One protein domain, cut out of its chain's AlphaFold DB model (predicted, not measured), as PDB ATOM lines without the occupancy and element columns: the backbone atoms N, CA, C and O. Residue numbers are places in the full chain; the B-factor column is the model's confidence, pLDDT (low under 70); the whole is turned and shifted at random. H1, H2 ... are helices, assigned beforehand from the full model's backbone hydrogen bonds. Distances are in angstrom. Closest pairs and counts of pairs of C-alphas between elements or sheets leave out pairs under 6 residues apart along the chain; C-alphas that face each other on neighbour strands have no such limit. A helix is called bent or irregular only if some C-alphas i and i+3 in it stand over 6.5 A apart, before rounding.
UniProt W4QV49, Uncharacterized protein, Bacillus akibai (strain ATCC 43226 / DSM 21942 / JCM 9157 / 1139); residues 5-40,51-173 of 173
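AT A GLANCE: This is residues 5 to 40 and 51 to 173 of the 173 residues of an uncharacterized protein of Bacillus akibai (strain ATCC 43226 / DSM 21942 / JCM 9157 / 1139) (UniProt W4QV49). Five helices, H1, H3, H4, H5 and H6, make an up-and-down bundle in which each runs against the one before it in the chain and the contacts go round from H1 to H3, H4, H5, H6 and back to H1. The short H2 lies across the outside of H3 without clearly touching it, and H5 with H6 makes the closest pair of the bundle. The 159 printed residues hold six named helices, in the order H1 to H6, and no named strand; the class is all helix. The whole is compact, with a radius of gyration of the C-alphas of 16.6 A, and elongated, with spans of 50 by 29 by 26 A.

HOW THE PARTS SIT: H1, residues 5 to 24, touches H3, residues 51 to 79, at Ile 21 and Lys 66, the closest C-alphas, 5.7 A apart, with a shallow tilt of 26 degrees, opposite ways. H2, residues 30 to 36, is close to H3 but not clearly touching, the closest C-alphas being those of Leu 33 and Tyr 60, 7.4 A; its steep tilt of 68 degrees is only just short of perpendicular. H3 and H4, residues 85 to 104, form a helical hairpin at a shallow tilt of 6 degrees, closest at the C-alphas of Val 65 and Trp 99, 6.1 A. H4 and H5, residues 111 to 140, form another, closest at the C-alphas of Leu 100 and Ile 124, 6.3 A; H5 touches H4 with residues 117 to 131 alone. H5 and H6, residues 143 to 172, form a third, with 49 pairs of C-alphas within 8 A, the closest those of Gly 123 and Ala 156, 4.3 A. H1 touches H6 with residues 16 to 24 alone, the same way, closest at the C-alphas of Ser 23 and Asp 157, 5.2 A. H1 and H5 are near each other, while H1 and H4, and H4 and H6, are among the pairs that are apart. In H3 every O i to N i+4 pair is within hydrogen-bond range; in H1 it is 15 of 16, in H2 2 of 3, in H4 13 of 16, and in H5 and H6 24 of 26 each.

IN THESE COORDINATES: H1 begins at C-alpha 5, (256.298, 404.479, 420.432), and is 29.5 A long. H2 measures 9.9 A, H3 42.3 A and H4 28.5 A. H5, 44.3 A, is irregular, with C-alphas 112 and 115 7.7 A apart; H6, 45.1 A, is irregular too, with C-alphas 144 and 147 7.6 A apart. H6 ends at C-alpha 172, (254.365, 414.026, 373.047).

THE WHOLE: The C-alphas of Glu 83 and Asn 173, the two farthest apart, are 51.7 A from each other. Residues 41 to 50 are not printed, and C-alphas 40 and 51 are 15.1 A apart across this cut. Of the links that are printed whole, H4 to H5 is short and the others are tight. The mean pLDDT of the printed part is 73.8; residues 5 to 40, 76 to 90, 138 to 139, 141 and 173 are under 70.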
ATOM      1  N   THR A   5     255.275 404.086 421.433       48.59
ATOM      2  CA  THR A   5     256.298 404.479 420.432       48.59
ATOM      3  C   THR A   5     256.346 403.615 419.171       48.59
ATOM      4  O   THR A   5     256.938 404.020 418.178       48.59
ATOM      5  N   HIS A   6     255.777 402.405 419.199       46.62
ATOM      6  CA  HIS A   6     255.791 401.505 418.036       46.62
ATOM      7  C   HIS A   6     254.626 401.826 417.091       46.62
ATOM      8  O   HIS A   6     254.838 402.011 415.898       46.62
ATOM      9  N   VAL A   7     253.419 402.020 417.641       48.66
ATOM     10  CA  VAL A   7     252.222 402.394 416.865       48.66
ATOM     11  C   VAL A   7     252.426 403.712 416.110       48.66
ATOM     12  O   VAL A   7     251.980 403.833 414.973       48.66
ATOM     13  N   SER A   8     253.140 404.679 416.700       57.03
ATOM     14  CA  SER A   8     253.474 405.936 416.025       57.03
ATOM     15  C   SER A   8     254.377 405.751 414.807       57.03
ATOM     16  O   SER A   8     254.221 406.503 413.849       57.03
ATOM     17  N   LEU A   9     255.291 404.769 414.804       55.44
ATOM     18  CA  LEU A   9     256.220 404.606 413.686       55.44
ATOM     19  C   LEU A   9     255.708 403.682 412.582       55.44
ATOM     20  O   LEU A   9     255.916 404.018 411.421       55.44
ATOM     21  N   THR A  10     254.970 402.603 412.878       58.03
ATOM     22  CA  THR A  10     254.293 401.871 411.789       58.03
ATOM     23  C   THR A  10     253.279 402.782 411.094       58.03
ATOM     24  O   THR A  10     253.183 402.768 409.872       58.03
ATOM     25  N   ALA A  11     252.579 403.648 411.842       63.22
ATOM     26  CA  ALA A  11     251.707 404.664 411.255       63.22
ATOM     27  C   ALA A  11     252.480 405.682 410.395       63.22
ATOM     28  O   ALA A  11     252.044 405.969 409.283       63.22
ATOM     29  N   LEU A  12     253.627 406.193 410.864       63.28
ATOM     30  CA  LEU A  12     254.484 407.091 410.078       63.28
ATOM     31  C   LEU A  12     254.959 406.422 408.780       63.28
ATOM     32  O   LEU A  12     254.808 407.002 407.712       63.28
ATOM     33  N   LEU A  13     255.484 405.196 408.866       64.94
ATOM     34  CA  LEU A  13     255.992 404.454 407.714       64.94
ATOM     35  C   LEU A  13     254.875 404.138 406.711       64.94
ATOM     36  O   LEU A  13     255.062 404.332 405.517       64.94
ATOM     37  N   VAL A  14     253.690 403.726 407.172       65.75
ATOM     38  CA  VAL A  14     252.532 403.499 406.290       65.75
ATOM     39  C   VAL A  14     252.060 404.807 405.643       65.75
ATOM     40  O   VAL A  14     251.767 404.805 404.454       65.75
ATOM     41  N   ILE A  15     252.047 405.939 406.359       66.56
ATOM     42  CA  ILE A  15     251.752 407.256 405.759       66.56
ATOM     43  C   ILE A  15     252.782 407.599 404.673       66.56
ATOM     44  O   ILE A  15     252.395 407.980 403.573       66.56
ATOM     45  N   VAL A  16     254.072 407.413 404.951       66.25
ATOM     46  CA  VAL A  16     255.175 407.623 404.000       66.25
ATOM     47  C   VAL A  16     255.025 406.750 402.752       66.25
ATOM     48  O   VAL A  16     255.101 407.253 401.634       66.25
ATOM     49  N   LEU A  17     254.752 405.456 402.918       67.19
ATOM     50  CA  LEU A  17     254.578 404.529 401.802       67.19
ATOM     51  C   LEU A  17     253.313 404.843 400.989       67.19
ATOM     52  O   LEU A  17     253.346 404.758 399.766       67.19
ATOM     53  N   LEU A  18     252.223 405.287 401.628       66.69
ATOM     54  CA  LEU A  18     251.022 405.768 400.933       66.69
ATOM     55  C   LEU A  18     251.282 407.064 400.145       66.69
ATOM     56  O   LEU A  18     250.723 407.231 399.060       66.69
ATOM     57  N   LEU A  19     252.134 407.963 400.652       65.88
ATOM     58  CA  LEU A  19     252.584 409.150 399.914       65.88
ATOM     59  C   LEU A  19     253.472 408.775 398.720       65.88
ATOM     60  O   LEU A  19     253.300 409.347 397.649       65.88
ATOM     61  N   LEU A  20     254.346 407.773 398.852       67.50
ATOM     62  CA  LEU A  20     255.145 407.274 397.728       67.50
ATOM     63  C   LEU A  20     254.284 406.551 396.680       67.50
ATOM     64  O   LEU A  20     254.422 406.837 395.497       67.50
ATOM     65  N   ILE A  21     253.344 405.683 397.075       68.06
ATOM     66  CA  ILE A  21     252.408 405.042 396.129       68.06
ATOM     67  C   ILE A  21     251.594 406.098 395.382       68.06
ATOM     68  O   ILE A  21     251.435 405.983 394.169       68.06
ATOM     69  N   ARG A  22     251.137 407.154 396.070       66.88
ATOM     70  CA  ARG A  22     250.460 408.304 395.452       66.88
ATOM     71  C   ARG A  22     251.305 408.942 394.341       66.88
ATOM     72  O   ARG A  22     250.742 409.272 393.297       66.88
ATOM     73  N   SER A  23     252.618 409.083 394.532       65.44
ATOM     74  CA  SER A  23     253.548 409.616 393.520       65.44
ATOM     75  C   SER A  23     253.593 408.787 392.235       65.44
ATOM     76  O   SER A  23     253.865 409.340 391.174       65.44
ATOM     77  N   PHE A  24     253.306 407.483 392.317       67.00
ATOM     78  CA  PHE A  24     253.328 406.547 391.187       67.00
ATOM     79  C   PHE A  24     251.922 406.079 390.748       67.00
ATOM     80  O   PHE A  24     251.789 405.250 389.847       67.00
ATOM     81  N   SER A  25     250.841 406.564 391.371       54.12
ATOM     82  CA  SER A  25     249.479 406.075 391.123       54.12
ATOM     83  C   SER A  25     248.665 406.987 390.200       54.12
ATOM     84  O   SER A  25     247.740 407.667 390.652       54.12
ATOM     85  N   TYR A  26     248.931 406.939 388.891       55.62
ATOM     86  CA  TYR A  26     247.933 407.331 387.888       55.62
ATOM     87  C   TYR A  26     247.851 406.365 386.699       55.62
ATOM     88  O   TYR A  26     248.831 405.760 386.280       55.62
ATOM     89  N   ASN A  27     246.635 406.179 386.181       54.88
ATOM     90  CA  ASN A  27     246.309 405.096 385.252       54.88
ATOM     91  C   ASN A  27     246.767 405.363 383.808       54.88
ATOM     92  O   ASN A  27     246.169 406.215 383.143       54.88
ATOM     93  N   HIS A  28     247.634 404.509 383.250       46.00
ATOM     94  CA  HIS A  28     247.415 404.039 381.875       46.00
ATOM     95  C   HIS A  28     247.958 402.635 381.573       46.00
ATOM     96  O   HIS A  28     249.114 402.335 381.825       46.00
ATOM     97  N   GLU A  29     247.076 401.834 380.970       43.94
ATOM     98  CA  GLU A  29     247.330 400.667 380.114       43.94
ATOM     99  C   GLU A  29     248.382 399.623 380.542       43.94
ATOM    100  O   GLU A  29     249.557 399.690 380.182       43.94
ATOM    101  N   ALA A  30     247.880 398.510 381.092       44.12
ATOM    102  CA  ALA A  30     248.591 397.225 381.165       44.12
ATOM    103  C   ALA A  30     249.155 396.748 379.804       44.12
ATOM    104  O   ALA A  30     250.113 395.989 379.776       44.12
ATOM    105  N   ALA A  31     248.645 397.262 378.676       42.50
ATOM    106  CA  ALA A  31     249.177 397.016 377.332       42.50
ATOM    107  C   ALA A  31     250.617 397.536 377.097       42.50
ATOM    108  O   ALA A  31     251.197 397.264 376.042       42.50
ATOM    109  N   ILE A  32     251.194 398.289 378.045       46.97
ATOM    110  CA  ILE A  32     252.633 398.583 378.090       46.97
ATOM    111  C   ILE A  32     253.389 397.476 378.844       46.97
ATOM    112  O   ILE A  32     254.415 397.020 378.349       46.97
ATOM    113  N   LEU A  33     252.879 396.988 379.980       44.38
ATOM    114  CA  LEU A  33     253.508 395.907 380.756       44.38
ATOM    115  C   LEU A  33     253.489 394.564 380.000       44.38
ATOM    116  O   LEU A  33     254.543 393.941 379.874       44.38
ATOM    117  N   ASP A  34     252.368 394.209 379.354       43.12
ATOM    118  CA  ASP A  34     252.223 393.042 378.454       43.12
ATOM    119  C   ASP A  34     253.275 393.004 377.320       43.12
ATOM    120  O   ASP A  34     253.543 391.951 376.742       43.12
ATOM    121  N   LYS A  35     253.857 394.157 376.954       44.66
ATOM    122  CA  LYS A  35     254.927 394.263 375.942       44.66
ATOM    123  C   LYS A  35     256.336 394.222 376.527       44.66
ATOM    124  O   LYS A  35     257.287 394.001 375.780       44.66
ATOM    125  N   LEU A  36     256.486 394.488 377.822       44.84
ATOM    126  CA  LEU A  36     257.778 394.669 378.479       44.84
ATOM    127  C   LEU A  36     258.229 393.416 379.242       44.84
ATOM    128  O   LEU A  36     259.428 393.139 379.237       44.84
ATOM    129  N   GLU A  37     257.302 392.597 379.762       47.19
ATOM    130  CA  GLU A  37     257.621 391.264 380.320       47.19
ATOM    131  C   GLU A  37     258.388 390.364 379.331       47.19
ATOM    132  O   GLU A  37     259.156 389.499 379.747       47.19
ATOM    133  N   GLY A  38     258.211 390.570 378.019       42.50
ATOM    134  CA  GLY A  38     258.919 389.816 376.980       42.50
ATOM    135  C   GLY A  38     260.335 390.309 376.651       42.50
ATOM    136  O   GLY A  38     261.148 389.504 376.203       42.50
ATOM    137  N   ASN A  39     260.640 391.600 376.857       44.62
ATOM    138  CA  ASN A  39     261.768 392.263 376.178       44.62
ATOM    139  C   ASN A  39     262.794 392.948 377.106       44.62
ATOM    140  O   ASN A  39     263.934 393.144 376.694       44.62
ATOM    141  N   VAL A  40     262.436 393.333 378.337       44.81
ATOM    142  CA  VAL A  40     263.259 394.257 379.160       44.81
ATOM    143  C   VAL A  40     264.590 393.665 379.662       44.81
ATOM    144  O   VAL A  40     265.438 394.401 380.161       44.81
ATOM    145  N   GLU A  51     265.587 407.396 372.734       83.81
ATOM    146  CA  GLU A  51     264.534 408.170 373.399       83.81
ATOM    147  C   GLU A  51     263.280 407.340 373.719       83.81
ATOM    148  O   GLU A  51     262.605 407.612 374.714       83.81
ATOM    149  N   ASP A  52     262.977 406.324 372.911       80.31
ATOM    150  CA  ASP A  52     261.865 405.401 373.149       80.31
ATOM    151  C   ASP A  52     262.230 404.386 374.234       80.31
ATOM    152  O   ASP A  52     261.501 404.249 375.217       80.31
ATOM    153  N   ASN A  53     263.420 403.783 374.124       80.81
ATOM    154  CA  ASN A  53     263.978 402.882 375.134       80.81
ATOM    155  C   ASN A  53     264.023 403.546 376.526       80.81
ATOM    156  O   ASN A  53     263.595 402.948 377.510       80.81
ATOM    157  N   TYR A  54     264.463 404.810 376.616       84.56
ATOM    158  CA  TYR A  54     264.476 405.548 377.886       84.56
ATOM    159  C   TYR A  54     263.066 405.847 378.426       84.56
ATOM    160  O   TYR A  54     262.831 405.740 379.630       84.56
ATOM    161  N   TYR A  55     262.110 406.201 377.557       85.12
ATOM    162  CA  TYR A  55     260.715 406.402 377.965       85.12
ATOM    163  C   TYR A  55     260.103 405.110 378.531       85.12
ATOM    164  O   TYR A  55     259.473 405.135 379.590       85.12
ATOM    165  N   HIS A  56     260.323 403.975 377.864       81.75
ATOM    166  CA  HIS A  56     259.828 402.678 378.317       81.75
ATOM    167  C   HIS A  56     260.502 402.216 379.618       81.75
ATOM    168  O   HIS A  56     259.797 401.759 380.517       81.75
ATOM    169  N   PHE A  57     261.811 402.439 379.772       82.62
ATOM    170  CA  PHE A  57     262.532 402.238 381.033       82.62
ATOM    171  C   PHE A  57     261.924 403.053 382.188       82.62
ATOM    172  O   PHE A  57     261.582 402.480 383.218       82.62
ATOM    173  N   PHE A  58     261.704 404.362 382.004       84.50
ATOM    174  CA  PHE A  58     261.122 405.231 383.038       84.50
ATOM    175  C   PHE A  58     259.742 404.740 383.507       84.50
ATOM    176  O   PHE A  58     259.487 404.649 384.709       84.50
ATOM    177  N   ILE A  59     258.846 404.404 382.568       82.12
ATOM    178  CA  ILE A  59     257.507 403.893 382.897       82.12
ATOM    179  C   ILE A  59     257.597 402.544 383.628       82.12
ATOM    180  O   ILE A  59     256.934 402.360 384.649       82.12
ATOM    181  N   TYR A  60     258.442 401.627 383.147       80.19
ATOM    182  CA  TYR A  60     258.642 400.310 383.754       80.19
ATOM    183  C   TYR A  60     259.163 400.404 385.193       80.19
ATOM    184  O   TYR A  60     258.597 399.786 386.095       80.19
ATOM    185  N   THR A  61     260.205 401.207 385.432       79.38
ATOM    186  CA  THR A  61     260.788 401.378 386.769       79.38
ATOM    187  C   THR A  61     259.772 401.939 387.763       79.38
ATOM    188  O   THR A  61     259.714 401.452 388.889       79.38
ATOM    189  N   ASN A  62     258.929 402.895 387.360       81.00
ATOM    190  CA  ASN A  62     257.916 403.467 388.252       81.00
ATOM    191  C   ASN A  62     256.812 402.470 388.622       81.00
ATOM    192  O   ASN A  62     256.456 402.379 389.796       81.00
ATOM    193  N   GLU A  63     256.292 401.697 387.662       77.50
ATOM    194  CA  GLU A  63     255.304 400.651 387.966       77.50
ATOM    195  C   GLU A  63     255.920 399.541 388.836       77.50
ATOM    196  O   GLU A  63     255.299 399.125 389.810       77.50
ATOM    197  N   GLN A  64     257.176 399.145 388.598       75.94
ATOM    198  CA  GLN A  64     257.870 398.191 389.470       75.94
ATOM    199  C   GLN A  64     258.090 398.729 390.895       75.94
ATOM    200  O   GLN A  64     257.813 398.022 391.864       75.94
ATOM    201  N   VAL A  65     258.535 399.979 391.067       79.56
ATOM    202  CA  VAL A  65     258.670 400.602 392.400       79.56
ATOM    203  C   VAL A  65     257.317 400.625 393.126       79.56
ATOM    204  O   VAL A  65     257.234 400.259 394.296       79.56
ATOM    205  N   LYS A  66     256.244 400.989 392.422       77.56
ATOM    206  CA  LYS A  66     254.858 401.054 392.910       77.56
ATOM    207  C   LYS A  66     254.281 399.695 393.315       77.56
ATOM    208  O   LYS A  66     253.704 399.593 394.395       77.56
ATOM    209  N   GLU A  67     254.437 398.657 392.496       75.25
ATOM    210  CA  GLU A  67     253.977 397.296 392.811       75.25
ATOM    211  C   GLU A  67     254.662 396.753 394.068       75.25
ATOM    212  O   GLU A  67     253.998 396.224 394.961       75.25
ATOM    213  N   ASN A  68     255.977 396.950 394.178       73.50
ATOM    214  CA  ASN A  68     256.735 396.551 395.358       73.50
ATOM    215  C   ASN A  68     256.360 397.385 396.602       73.50
ATOM    216  O   ASN A  68     256.267 396.836 397.698       73.50
ATOM    217  N   LEU A  69     256.071 398.687 396.455       74.44
ATOM    218  CA  LEU A  69     255.544 399.527 397.542       74.44
ATOM    219  C   LEU A  69     254.168 399.052 398.045       74.44
ATOM    220  O   LEU A  69     253.912 399.120 399.246       74.44
ATOM    221  N   ILE A  70     253.289 398.564 397.162       72.44
ATOM    222  CA  ILE A  70     251.980 398.003 397.547       72.44
ATOM    223  C   ILE A  70     252.176 396.716 398.359       72.44
ATOM    224  O   ILE A  70     251.673 396.628 399.478       72.44
ATOM    225  N   GLN A  71     252.978 395.771 397.853       70.50
ATOM    226  CA  GLN A  71     253.310 394.522 398.560       70.50
ATOM    227  C   GLN A  71     253.938 394.790 399.941       70.50
ATOM    228  O   GLN A  71     253.630 394.108 400.919       70.50
ATOM    229  N   LEU A  72     254.782 395.822 400.032       71.50
ATOM    230  CA  LEU A  72     255.393 396.283 401.274       71.50
ATOM    231  C   LEU A  72     254.357 396.804 402.287       71.50
ATOM    232  O   LEU A  72     254.456 396.478 403.470       71.50
ATOM    233  N   ILE A  73     253.349 397.575 401.860       70.25
ATOM    234  CA  ILE A  73     252.263 397.989 402.765       70.25
ATOM    235  C   ILE A  73     251.459 396.780 403.244       70.25
ATOM    236  O   ILE A  73     251.207 396.684 404.445       70.25
ATOM    237  N   ASP A  74     251.085 395.861 402.352       71.38
ATOM    238  CA  ASP A  74     250.284 394.689 402.722       71.38
ATOM    239  C   ASP A  74     251.006 393.829 403.781       71.38
ATOM    240  O   ASP A  74     250.415 393.494 404.813       71.38
ATOM    241  N   HIS A  75     252.312 393.581 403.613       72.00
ATOM    242  CA  HIS A  75     253.136 392.890 404.617       72.00
ATOM    243  C   HIS A  75     253.231 393.671 405.938       72.00
ATOM    244  O   HIS A  75     253.039 393.109 407.018       72.00
ATOM    245  N   LEU A  76     253.490 394.983 405.895       67.56
ATOM    246  CA  LEU A  76     253.569 395.812 407.107       67.56
ATOM    247  C   LEU A  76     252.238 395.874 407.874       67.56
ATOM    248  O   LEU A  76     252.245 395.998 409.102       67.56
ATOM    249  N   VAL A  77     251.103 395.765 407.179       68.31
ATOM    250  CA  VAL A  77     249.769 395.657 407.784       68.31
ATOM    251  C   VAL A  77     249.560 394.282 408.428       68.31
ATOM    252  O   VAL A  77     249.014 394.228 409.532       68.31
ATOM    253  N   GLU A  78     250.022 393.193 407.806       69.94
ATOM    254  CA  GLU A  78     249.913 391.831 408.354       69.94
ATOM    255  C   GLU A  78     250.777 391.624 409.618       69.94
ATOM    256  O   GLU A  78     250.294 391.079 410.615       69.94
ATOM    257  N   PHE A  79     252.026 392.106 409.630       64.75
ATOM    258  CA  PHE A  79     253.017 391.762 410.669       64.75
ATOM    259  C   PHE A  79     253.248 392.825 411.769       64.75
ATOM    260  O   PHE A  79     254.060 392.603 412.673       64.75
ATOM    261  N   ASN A  80     252.490 393.929 411.751       59.84
ATOM    262  CA  ASN A  80     252.592 395.127 412.614       59.84
ATOM    263  C   ASN A  80     252.822 394.873 414.128       59.84
ATOM    264  O   ASN A  80     253.562 395.608 414.778       59.84
ATOM    265  N   ASP A  81     252.200 393.842 414.715       58.12
ATOM    266  CA  ASP A  81     252.266 393.557 416.166       58.12
ATOM    267  C   ASP A  81     253.361 392.520 416.548       58.12
ATOM    268  O   ASP A  81     253.410 392.057 417.690       58.12
ATOM    269  N   THR A  82     254.248 392.136 415.614       60.97
ATOM    270  CA  THR A  82     255.311 391.121 415.808       60.97
ATOM    271  C   THR A  82     256.710 391.744 415.851       60.97
ATOM    272  O   THR A  82     256.988 392.654 415.086       60.97
ATOM    273  N   GLU A  83     257.650 391.251 416.675       61.16
ATOM    274  CA  GLU A  83     259.026 391.813 416.727       61.16
ATOM    275  C   GLU A  83     259.835 391.652 415.423       61.16
ATOM    276  O   GLU A  83     260.864 392.308 415.259       61.16
ATOM    277  N   ILE A  84     259.348 390.827 414.490       62.34
ATOM    278  CA  ILE A  84     259.937 390.590 413.166       62.34
ATOM    279  C   ILE A  84     260.000 391.902 412.356       62.34
ATOM    280  O   ILE A  84     260.999 392.154 411.684       62.34
ATOM    281  N   TRP A  85     259.017 392.801 412.542       60.12
ATOM    282  CA  TRP A  85     258.853 394.046 411.775       60.12
ATOM    283  C   TRP A  85     260.094 394.953 411.712       60.12
ATOM    284  O   TRP A  85     260.234 395.735 410.776       60.12
ATOM    285  N   LYS A  86     261.002 394.874 412.696       58.88
ATOM    286  CA  LYS A  86     262.233 395.686 412.743       58.88
ATOM    287  C   LYS A  86     263.345 395.164 411.836       58.88
ATOM    288  O   LYS A  86     264.122 395.971 411.335       58.88
ATOM    289  N   ALA A  87     263.449 393.846 411.666       63.38
ATOM    290  CA  ALA A  87     264.396 393.255 410.722       63.38
ATOM    291  C   ALA A  87     263.909 393.528 409.294       63.38
ATOM    292  O   ALA A  87     264.632 394.110 408.487       63.38
ATOM    293  N   ASP A  88     262.629 393.228 409.068       66.69
ATOM    294  CA  ASP A  88     261.877 393.524 407.855       66.69
ATOM    295  C   ASP A  88     262.042 394.994 407.421       66.69
ATOM    296  O   ASP A  88     262.462 395.258 406.299       66.69
ATOM    297  N   HIS A  89     261.809 395.964 408.317       66.56
ATOM    298  CA  HIS A  89     261.940 397.404 408.033       66.56
ATOM    299  C   HIS A  89     263.297 397.792 407.423       66.56
ATOM    300  O   HIS A  89     263.349 398.592 406.486       66.56
ATOM    301  N   ASP A  90     264.410 397.295 407.966       69.44
ATOM    302  CA  ASP A  90     265.740 397.670 407.478       69.44
ATOM    303  C   ASP A  90     266.041 397.046 406.106       69.44
ATOM    304  O   ASP A  90     266.592 397.711 405.227       69.44
ATOM    305  N   ASP A  91     265.615 395.804 405.872       72.69
ATOM    306  CA  ASP A  91     265.749 395.173 404.557       72.69
ATOM    307  C   ASP A  91     264.798 395.785 403.516       72.69
ATOM    308  O   ASP A  91     265.217 396.004 402.378       72.69
ATOM    309  N   TYR A  92     263.586 396.201 403.890       72.31
ATOM    310  CA  TYR A  92     262.678 396.943 403.006       72.31
ATOM    311  C   TYR A  92     263.191 398.333 402.649       72.31
ATOM    312  O   TYR A  92     263.099 398.739 401.490       72.31
ATOM    313  N   ARG A  93     263.812 399.044 403.597       74.69
ATOM    314  CA  ARG A  93     264.524 400.296 403.308       74.69
ATOM    315  C   ARG A  93     265.611 400.074 402.252       74.69
ATOM    316  O   ARG A  93     265.685 400.835 401.289       74.69
ATOM    317  N   LYS A  94     266.429 399.023 402.389       78.88
ATOM    318  CA  LYS A  94     267.476 398.679 401.405       78.88
ATOM    319  C   LYS A  94     266.886 398.306 400.046       78.88
ATOM    320  O   LYS A  94     267.414 398.751 399.031       78.88
ATOM    321  N   GLN A  95     265.806 397.526 400.019       77.56
ATOM    322  CA  GLN A  95     265.122 397.127 398.785       77.56
ATOM    323  C   GLN A  95     264.542 398.338 398.047       77.56
ATOM    324  O   GLN A  95     264.851 398.526 396.873       77.56
ATOM    325  N   LEU A  96     263.816 399.220 398.740       77.50
ATOM    326  CA  LEU A  96     263.241 400.435 398.156       77.50
ATOM    327  C   LEU A  96     264.310 401.401 397.636       77.50
ATOM    328  O   LEU A  96     264.210 401.871 396.502       77.50
ATOM    329  N   ILE A  97     265.372 401.647 398.409       80.31
ATOM    330  CA  ILE A  97     266.521 402.430 397.930       80.31
ATOM    331  C   ILE A  97     267.228 401.732 396.756       80.31
ATOM    332  O   ILE A  97     267.739 402.421 395.873       80.31
ATOM    333  N   GLY A  98     267.224 400.398 396.703       80.12
ATOM    334  CA  GLY A  98     267.727 399.598 395.587       80.12
ATOM    335  C   GLY A  98     266.920 399.784 394.301       80.12
ATOM    336  O   GLY A  98     267.502 400.150 393.281       80.12
ATOM    337  N   TRP A  99     265.595 399.600 394.347       81.69
ATOM    338  CA  TRP A  99     264.700 399.801 393.197       81.69
ATOM    339  C   TRP A  99     264.751 401.244 392.689       81.69
ATOM    340  O   TRP A  99     264.910 401.470 391.494       81.69
ATOM    341  N   LEU A 100     264.708 402.225 393.598       81.56
ATOM    342  CA  LEU A 100     264.853 403.639 393.252       81.56
ATOM    343  C   LEU A 100     266.224 403.932 392.622       81.56
ATOM    344  O   LEU A 100     266.294 404.532 391.554       81.56
ATOM    345  N   SER A 101     267.322 403.466 393.225       80.94
ATOM    346  CA  SER A 101     268.672 403.720 392.697       80.94
ATOM    347  C   SER A 101     268.989 402.926 391.422       80.94
ATOM    348  O   SER A 101     269.960 403.253 390.743       80.94
ATOM    349  N   ALA A 102     268.196 401.915 391.044       77.38
ATOM    350  CA  ALA A 102     268.308 401.278 389.729       77.38
ATOM    351  C   ALA A 102     268.094 402.295 388.594       77.38
ATOM    352  O   ALA A 102     268.757 402.198 387.564       77.38
ATOM    353  N   PHE A 103     267.263 403.318 388.825       78.44
ATOM    354  CA  PHE A 103     267.073 404.436 387.904       78.44
ATOM    355  C   PHE A 103     268.352 405.270 387.717       78.44
ATOM    356  O   PHE A 103     268.833 405.395 386.594       78.44
ATOM    357  N   SER A 104     268.963 405.759 388.807       75.25
ATOM    358  CA  SER A 104     270.249 406.495 388.795       75.25
ATOM    359  C   SER A 104     271.411 405.726 388.153       75.25
ATOM    360  O   SER A 104     272.393 406.314 387.710       75.25
ATOM    361  N   ASN A 105     271.342 404.392 388.118       77.50
ATOM    362  CA  ASN A 105     272.378 403.558 387.505       77.50
ATOM    363  C   ASN A 105     272.265 403.462 385.967       77.50
ATOM    364  O   ASN A 105     273.107 402.810 385.340       77.50
ATOM    365  N   GLN A 106     271.261 404.099 385.348       78.19
ATOM    366  CA  GLN A 106     271.066 404.105 383.898       78.19
ATOM    367  C   GLN A 106     272.171 404.901 383.188       78.19
ATOM    368  O   GLN A 106     272.174 406.128 383.158       78.19
ATOM    369  N   LYS A 107     273.116 404.185 382.573       70.56
ATOM    370  CA  LYS A 107     274.326 404.770 381.956       70.56
ATOM    371  C   LYS A 107     274.056 405.584 380.692       70.56
ATOM    372  O   LYS A 107     274.876 406.421 380.326       70.56
ATOM    373  N   GLU A 108     272.943 405.318 380.014       80.19
ATOM    374  CA  GLU A 108     272.577 405.957 378.750       80.19
ATOM    375  C   GLU A 108     271.283 406.756 378.935       80.19
ATOM    376  O   GLU A 108     270.171 406.236 378.812       80.19
ATOM    377  N   VAL A 109     271.454 408.037 379.274       86.62
ATOM    378  CA  VAL A 109     270.385 409.034 379.415       86.62
ATOM    379  C   VAL A 109     270.401 409.939 378.176       86.62
ATOM    380  O   VAL A 109     271.383 410.659 377.970       86.62
ATOM    381  N   PRO A 110     269.351 409.951 377.332       87.88
ATOM    382  CA  PRO A 110     269.276 410.867 376.199       87.88
ATOM    383  C   PRO A 110     269.238 412.324 376.668       87.88
ATOM    384  O   PRO A 110     268.524 412.652 377.617       87.88
ATOM    385  N   THR A 111     269.910 413.232 375.954       90.75
ATOM    386  CA  THR A 111     269.938 414.670 376.290       90.75
ATOM    387  C   THR A 111     268.533 415.256 376.477       90.75
ATOM    388  O   THR A 111     268.330 416.063 377.384       90.75
ATOM    389  N   LYS A 112     267.551 414.798 375.682       90.06
ATOM    390  CA  LYS A 112     266.131 415.174 375.781       90.06
ATOM    391  C   LYS A 112     265.541 414.943 377.177       90.06
ATOM    392  O   LYS A 112     264.783 415.779 377.652       90.06
ATOM    393  N   TYR A 113     265.928 413.857 377.846       90.12
ATOM    394  CA  TYR A 113     265.426 413.460 379.165       90.12
ATOM    395  C   TYR A 113     266.402 413.743 380.317       90.12
ATOM    396  O   TYR A 113     266.138 413.340 381.446       90.12
ATOM    397  N   SER A 114     267.501 414.465 380.073       91.31
ATOM    398  CA  SER A 114     268.485 414.819 381.112       91.31
ATOM    399  C   SER A 114     267.852 415.470 382.352       91.31
ATOM    400  O   SER A 114     268.184 415.090 383.471       91.31
ATOM    401  N   VAL A 115     266.880 416.372 382.159       93.06
ATOM    402  CA  VAL A 115     266.129 417.020 383.252       93.06
ATOM    403  C   VAL A 115     265.193 416.039 383.969       93.06
ATOM    404  O   VAL A 115     265.145 416.032 385.193       93.06
ATOM    405  N   VAL A 116     264.497 415.157 383.233       91.44
ATOM    406  CA  VAL A 116     263.672 414.084 383.833       91.44
ATOM    407  C   VAL A 116     264.519 413.213 384.752       91.44
ATOM    408  O   VAL A 116     264.054 412.825 385.823       91.44
ATOM    409  N   HIS A 117     265.750 412.913 384.326       91.38
ATOM    410  CA  HIS A 117     266.689 412.118 385.097       91.38
ATOM    411  C   HIS A 117     267.086 412.838 386.388       91.38
ATOM    412  O   HIS A 117     266.795 412.330 387.465       91.38
ATOM    413  N   SER A 118     267.651 414.049 386.295       93.44
ATOM    414  CA  SER A 118     268.128 414.795 387.469       93.44
ATOM    415  C   SER A 118     267.023 415.093 388.483       93.44
ATOM    416  O   SER A 118     267.235 414.921 389.678       93.44
ATOM    417  N   THR A 119     265.826 415.468 388.025       92.88
ATOM    418  CA  THR A 119     264.669 415.708 388.902       92.88
ATOM    419  C   THR A 119     264.228 414.429 389.630       92.88
ATOM    420  O   THR A 119     263.807 414.488 390.784       92.88
ATOM    421  N   TYR A 120     264.378 413.258 389.004       90.50
ATOM    422  CA  TYR A 120     264.078 411.981 389.652       90.50
ATOM    423  C   TYR A 120     265.183 411.610 390.651       90.50
ATOM    424  O   TYR A 120     264.881 411.164 391.753       90.50
ATOM    425  N   GLU A 121     266.457 411.853 390.317       91.12
ATOM    426  CA  GLU A 121     267.585 411.664 391.241       91.12
ATOM    427  C   GLU A 121     267.488 412.545 392.495       91.12
ATOM    428  O   GLU A 121     267.795 412.072 393.589       91.12
ATOM    429  N   GLU A 122     267.020 413.790 392.360       92.69
ATOM    430  CA  GLU A 122     266.667 414.663 393.490       92.69
ATOM    431  C   GLU A 122     265.641 413.970 394.403       92.69
ATOM    432  O   GLU A 122     265.935 413.745 395.576       92.69
ATOM    433  N   GLY A 123     264.517 413.489 393.855       89.06
ATOM    434  CA  GLY A 123     263.505 412.748 394.626       89.06
ATOM    435  C   GLY A 123     264.021 411.452 395.273       89.06
ATOM    436  O   GLY A 123     263.629 411.117 396.391       89.06
ATOM    437  N   ILE A 124     264.948 410.727 394.630       88.94
ATOM    438  CA  ILE A 124     265.620 409.567 395.250       88.94
ATOM    439  C   ILE A 124     266.448 410.012 396.469       88.94
ATOM    440  O   ILE A 124     266.509 409.293 397.471       88.94
ATOM    441  N   ASN A 125     267.128 411.155 396.388       90.88
ATOM    442  CA  ASN A 125     267.976 411.654 397.468       90.88
ATOM    443  C   ASN A 125     267.148 412.199 398.640       90.88
ATOM    444  O   ASN A 125     267.469 411.865 399.780       90.88
ATOM    445  N   ASP A 126     266.032 412.879 398.368       89.94
ATOM    446  CA  ASP A 126     265.039 413.265 399.381       89.94
ATOM    447  C   ASP A 126     264.532 412.027 400.154       89.94
ATOM    448  O   ASP A 126     264.527 412.001 401.386       89.94
ATOM    449  N   VAL A 127     264.197 410.932 399.452       84.81
ATOM    450  CA  VAL A 127     263.801 409.657 400.090       84.81
ATOM    451  C   VAL A 127     264.922 409.072 400.964       84.81
ATOM    452  O   VAL A 127     264.645 408.568 402.056       84.81
ATOM    453  N   LYS A 128     266.189 409.138 400.530       86.25
ATOM    454  CA  LYS A 128     267.343 408.672 401.328       86.25
ATOM    455  C   LYS A 128     267.516 409.499 402.605       86.25
ATOM    456  O   LYS A 128     267.706 408.917 403.673       86.25
ATOM    457  N   GLU A 129     267.417 410.824 402.508       88.56
ATOM    458  CA  GLU A 129     267.511 411.737 403.651       88.56
ATOM    459  C   GLU A 129     266.369 411.507 404.648       88.56
ATOM    460  O   GLU A 129     266.615 411.304 405.839       88.56
ATOM    461  N   ALA A 130     265.129 411.409 404.166       83.25
ATOM    462  CA  ALA A 130     263.966 411.163 405.010       83.25
ATOM    463  C   ALA A 130     264.046 409.811 405.754       83.25
ATOM    464  O   ALA A 130     263.668 409.727 406.926       83.25
ATOM    465  N   PHE A 131     264.614 408.767 405.135       81.50
ATOM    466  CA  PHE A 131     264.906 407.500 405.820       81.50
ATOM    467  C   PHE A 131     266.046 407.595 406.848       81.50
ATOM    468  O   PHE A 131     265.993 406.899 407.865       81.50
ATOM    469  N   GLN A 132     267.060 408.432 406.622       84.12
ATOM    470  CA  GLN A 132     268.148 408.661 407.580       84.12
ATOM    471  C   GLN A 132     267.666 409.461 408.806       84.12
ATOM    472  O   GLN A 132     268.033 409.148 409.944       84.12
ATOM    473  N   LEU A 133     266.786 410.443 408.596       80.44
ATOM    474  CA  LEU A 133     266.091 411.156 409.669       80.44
ATOM    475  C   LEU A 133     265.181 410.204 410.463       80.44
ATOM    476  O   LEU A 133     265.247 410.174 411.693       80.44
ATOM    477  N   ALA A 134     264.411 409.346 409.784       76.44
ATOM    478  CA  ALA A 134     263.557 408.350 410.434       76.44
ATOM    479  C   ALA A 134     264.350 407.339 411.288       76.44
ATOM    480  O   ALA A 134     263.944 407.045 412.413       76.44
ATOM    481  N   GLU A 135     265.502 406.854 410.811       76.25
ATOM    482  CA  GLU A 135     266.420 406.004 411.590       76.25
ATOM    483  C   GLU A 135     267.004 406.733 412.815       76.25
ATOM    484  O   GLU A 135     267.180 406.131 413.879       76.25
ATOM    485  N   THR A 136     267.250 408.040 412.700       74.81
ATOM    486  CA  THR A 136     267.738 408.880 413.804       74.81
ATOM    487  C   THR A 136     266.659 409.045 414.883       74.81
ATOM    488  O   THR A 136     266.903 408.721 416.050       74.81
ATOM    489  N   THR A 137     265.435 409.429 414.498       70.62
ATOM    490  CA  THR A 137     264.257 409.469 415.387       70.62
ATOM    491  C   THR A 137     264.006 408.119 416.062       70.62
ATOM    492  O   THR A 137     263.784 408.067 417.273       70.62
ATOM    493  N   LEU A 138     264.115 407.013 415.317       65.62
ATOM    494  CA  LEU A 138     264.013 405.646 415.839       65.62
ATOM    495  C   LEU A 138     265.053 405.337 416.919       65.62
ATOM    496  O   LEU A 138     264.705 404.844 417.993       65.62
ATOM    497  N   THR A 139     266.325 405.601 416.620       67.06
ATOM    498  CA  THR A 139     267.467 405.176 417.442       67.06
ATOM    499  C   THR A 139     267.501 405.890 418.789       67.06
ATOM    500  O   THR A 139     267.819 405.275 419.807       67.06
ATOM    501  N   PHE A 140     267.141 407.177 418.813       71.06
ATOM    502  CA  PHE A 140     267.148 407.988 420.034       71.06
ATOM    503  C   PHE A 140     265.769 408.126 420.693       71.06
ATOM    504  O   PHE A 140     265.682 408.592 421.830       71.06
ATOM    505  N   GLY A 141     264.695 407.696 420.021       64.56
ATOM    506  CA  GLY A 141     263.316 407.887 420.476       64.56
ATOM    507  C   GLY A 141     262.867 409.352 420.458       64.56
ATOM    508  O   GLY A 141     261.928 409.700 421.177       64.56
ATOM    509  N   ASP A 142     263.551 410.205 419.689       72.12
ATOM    510  CA  ASP A 142     263.269 411.636 419.606       72.12
ATOM    511  C   ASP A 142     262.371 411.956 418.406       72.12
ATOM    512  O   ASP A 142     262.752 411.811 417.246       72.12
ATOM    513  N   ASN A 143     261.166 412.425 418.713       71.44
ATOM    514  CA  ASN A 143     260.139 412.787 417.743       71.44
ATOM    515  C   ASN A 143     260.320 414.205 417.160       71.44
ATOM    516  O   ASN A 143     259.466 414.650 416.395       71.44
ATOM    517  N   SER A 144     261.392 414.922 417.516       75.06
ATOM    518  CA  SER A 144     261.697 416.275 417.021       75.06
ATOM    519  C   SER A 144     261.707 416.391 415.490       75.06
ATOM    520  O   SER A 144     261.207 417.379 414.958       75.06
ATOM    521  N   HIS A 145     262.185 415.361 414.785       76.44
ATOM    522  CA  HIS A 145     262.291 415.333 413.321       76.44
ATOM    523  C   HIS A 145     261.023 414.840 412.588       76.44
ATOM    524  O   HIS A 145     261.039 414.724 411.366       76.44
ATOM    525  N   LEU A 146     259.906 414.540 413.272       73.75
ATOM    526  CA  LEU A 146     258.716 413.967 412.608       73.75
ATOM    527  C   LEU A 146     258.118 414.873 411.517       73.75
ATOM    528  O   LEU A 146     257.697 414.374 410.475       73.75
ATOM    529  N   GLU A 147     258.080 416.187 411.741       78.25
ATOM    530  CA  GLU A 147     257.581 417.149 410.745       78.25
ATOM    531  C   GLU A 147     258.554 417.295 409.562       78.25
ATOM    532  O   GLU A 147     258.117 417.426 408.421       78.25
ATOM    533  N   GLU A 148     259.860 417.192 409.827       83.94
ATOM    534  CA  GLU A 148     260.939 417.246 408.834       83.94
ATOM    535  C   GLU A 148     260.908 416.016 407.913       83.94
ATOM    536  O   GLU A 148     260.835 416.168 406.698       83.94
ATOM    537  N   ILE A 149     260.819 414.804 408.479       80.00
ATOM    538  CA  ILE A 149     260.665 413.541 407.734       80.00
ATOM    539  C   ILE A 149     259.469 413.619 406.773       80.00
ATOM    540  O   ILE A 149     259.586 413.270 405.599       80.00
ATOM    541  N   ILE A 150     258.313 414.088 407.259       78.31
ATOM    542  CA  ILE A 150     257.101 414.219 406.438       78.31
ATOM    543  C   ILE A 150     257.296 415.275 405.341       78.31
ATOM    544  O   ILE A 150     256.878 415.043 404.208       78.31
ATOM    545  N   ALA A 151     257.936 416.410 405.638       83.88
ATOM    546  CA  ALA A 151     258.219 417.449 404.650       83.88
ATOM    547  C   ALA A 151     259.148 416.950 403.530       83.88
ATOM    548  O   ALA A 151     258.837 417.152 402.357       83.88
ATOM    549  N   THR A 152     260.225 416.234 403.859       86.12
ATOM    550  CA  THR A 152     261.155 415.681 402.862       86.12
ATOM    551  C   THR A 152     260.481 414.620 401.979       86.12
ATOM    552  O   THR A 152     260.685 414.608 400.767       86.12
ATOM    553  N   PHE A 153     259.571 413.798 402.521       82.56
ATOM    554  CA  PHE A 153     258.758 412.895 401.689       82.56
ATOM    555  C   PHE A 153     257.742 413.617 400.780       82.56
ATOM    556  O   PHE A 153     257.405 413.085 399.722       82.56
ATOM    557  N   TRP A 154     257.284 414.827 401.125       82.88
ATOM    558  CA  TRP A 154     256.483 415.655 400.208       82.88
ATOM    559  C   TRP A 154     257.314 416.279 399.080       82.88
ATOM    560  O   TRP A 154     256.803 416.394 397.967       82.88
ATOM    561  N   LEU A 155     258.580 416.635 399.332       87.62
ATOM    562  CA  LEU A 155     259.504 417.066 398.276       87.62
ATOM    563  C   LEU A 155     259.734 415.927 397.269       87.62
ATOM    564  O   LEU A 155     259.587 416.135 396.066       87.62
ATOM    565  N   ALA A 156     259.907 414.693 397.753       87.25
ATOM    566  CA  ALA A 156     259.935 413.503 396.904       87.25
ATOM    567  C   ALA A 156     258.620 413.266 396.112       87.25
ATOM    568  O   ALA A 156     258.689 412.957 394.920       87.25
ATOM    569  N   ASP A 157     257.425 413.435 396.716       84.75
ATOM    570  CA  ASP A 157     256.125 413.348 395.999       84.75
ATOM    571  C   ASP A 157     255.995 414.424 394.912       84.75
ATOM    572  O   ASP A 157     255.471 414.147 393.834       84.75
ATOM    573  N   GLU A 158     256.543 415.622 395.124       88.56
ATOM    574  CA  GLU A 158     256.624 416.649 394.086       88.56
ATOM    575  C   GLU A 158     257.624 416.284 392.977       88.56
ATOM    576  O   GLU A 158     257.266 416.368 391.800       88.56
ATOM    577  N   LYS A 159     258.822 415.801 393.323       90.56
ATOM    578  CA  LYS A 159     259.892 415.472 392.369       90.56
ATOM    579  C   LYS A 159     259.561 414.310 391.439       90.56
ATOM    580  O   LYS A 159     259.704 414.442 390.223       90.56
ATOM    581  N   PHE A 160     259.040 413.201 391.961       89.12
ATOM    582  CA  PHE A 160     258.638 412.076 391.110       89.12
ATOM    583  C   PHE A 160     257.493 412.466 390.155       89.12
ATOM    584  O   PHE A 160     257.539 412.122 388.970       89.12
ATOM    585  N   ARG A 161     256.523 413.271 390.623       86.19
ATOM    586  CA  ARG A 161     255.436 413.816 389.788       86.19
ATOM    587  C   ARG A 161     255.930 414.849 388.761       86.19
ATOM    588  O   ARG A 161     255.389 414.907 387.655       86.19
ATOM    589  N   GLU A 162     256.952 415.646 389.083       90.44
ATOM    590  CA  GLU A 162     257.610 416.567 388.143       90.44
ATOM    591  C   GLU A 162     258.281 415.780 387.003       90.44
ATOM    592  O   GLU A 162     257.974 416.020 385.832       90.44
ATOM    593  N   SER A 163     259.107 414.778 387.323       90.69
ATOM    594  CA  SER A 163     259.752 413.915 386.323       90.69
ATOM    595  C   SER A 163     258.754 413.164 385.441       90.69
ATOM    596  O   SER A 163     258.955 413.096 384.228       90.69
ATOM    597  N   GLU A 164     257.659 412.639 386.000       87.25
ATOM    598  CA  GLU A 164     256.615 411.967 385.213       87.25
ATOM    599  C   GLU A 164     255.917 412.941 384.244       87.25
ATOM    600  O   GLU A 164     255.732 412.642 383.061       87.25
ATOM    601  N   SER A 165     255.580 414.144 384.717       87.81
ATOM    602  CA  SER A 165     254.997 415.200 383.883       87.81
ATOM    603  C   SER A 165     255.933 415.590 382.734       87.81
ATOM    604  O   SER A 165     255.502 415.685 381.582       87.81
ATOM    605  N   LEU A 166     257.226 415.758 383.026       90.88
ATOM    606  CA  LEU A 166     258.249 416.082 382.036       90.88
ATOM    607  C   LEU A 166     258.446 414.947 381.017       90.88
ATOM    608  O   LEU A 166     258.462 415.224 379.818       90.88
ATOM    609  N   VAL A 167     258.526 413.674 381.435       87.81
ATOM    610  CA  VAL A 167     258.723 412.550 380.495       87.81
ATOM    611  C   VAL A 167     257.549 412.421 379.520       87.81
ATOM    612  O   VAL A 167     257.760 412.195 378.329       87.81
ATOM    613  N   ARG A 168     256.313 412.634 379.996       84.12
ATOM    614  CA  ARG A 168     255.103 412.596 379.160       84.12
ATOM    615  C   ARG A 168     255.071 413.761 378.172       84.12
ATOM    616  O   ARG A 168     254.827 413.534 376.991       84.12
ATOM    617  N   GLN A 169     255.393 414.978 378.617       86.19
ATOM    618  CA  GLN A 169     255.529 416.139 377.727       86.19
ATOM    619  C   GLN A 169     256.588 415.898 376.641       86.19
ATOM    620  O   GLN A 169     256.343 416.182 375.472       86.19
ATOM    621  N   LEU A 170     257.740 415.329 376.999       87.44
ATOM    622  CA  LEU A 170     258.829 415.034 376.065       87.44
ATOM    623  C   LEU A 170     258.520 413.860 375.120       87.44
ATOM    624  O   LEU A 170     259.052 413.831 374.017       87.44
ATOM    625  N   LYS A 171     257.647 412.919 375.493       84.00
ATOM    626  CA  LYS A 171     257.182 411.851 374.588       84.00
ATOM    627  C   LYS A 171     256.097 412.326 373.606       84.00
ATOM    628  O   LYS A 171     255.908 411.703 372.564       84.00
ATOM    629  N   THR A 172     255.392 413.416 373.916       80.00
ATOM    630  CA  THR A 172     254.365 414.026 373.047       80.00
ATOM    631  C   THR A 172     254.928 415.036 372.031       80.00
ATOM    632  O   THR A 172     254.231 415.344 371.065       80.00
ATOM    633  N   ASN A 173     256.162 415.533 372.221       67.94
ATOM    634  CA  ASN A 173     256.827 416.530 371.361       67.94
ATOM    635  C   ASN A 173     258.049 415.965 370.611       67.94
ATOM    636  O   ASN A 173     258.145 416.250 369.401       67.94
TER     637      ASN A 173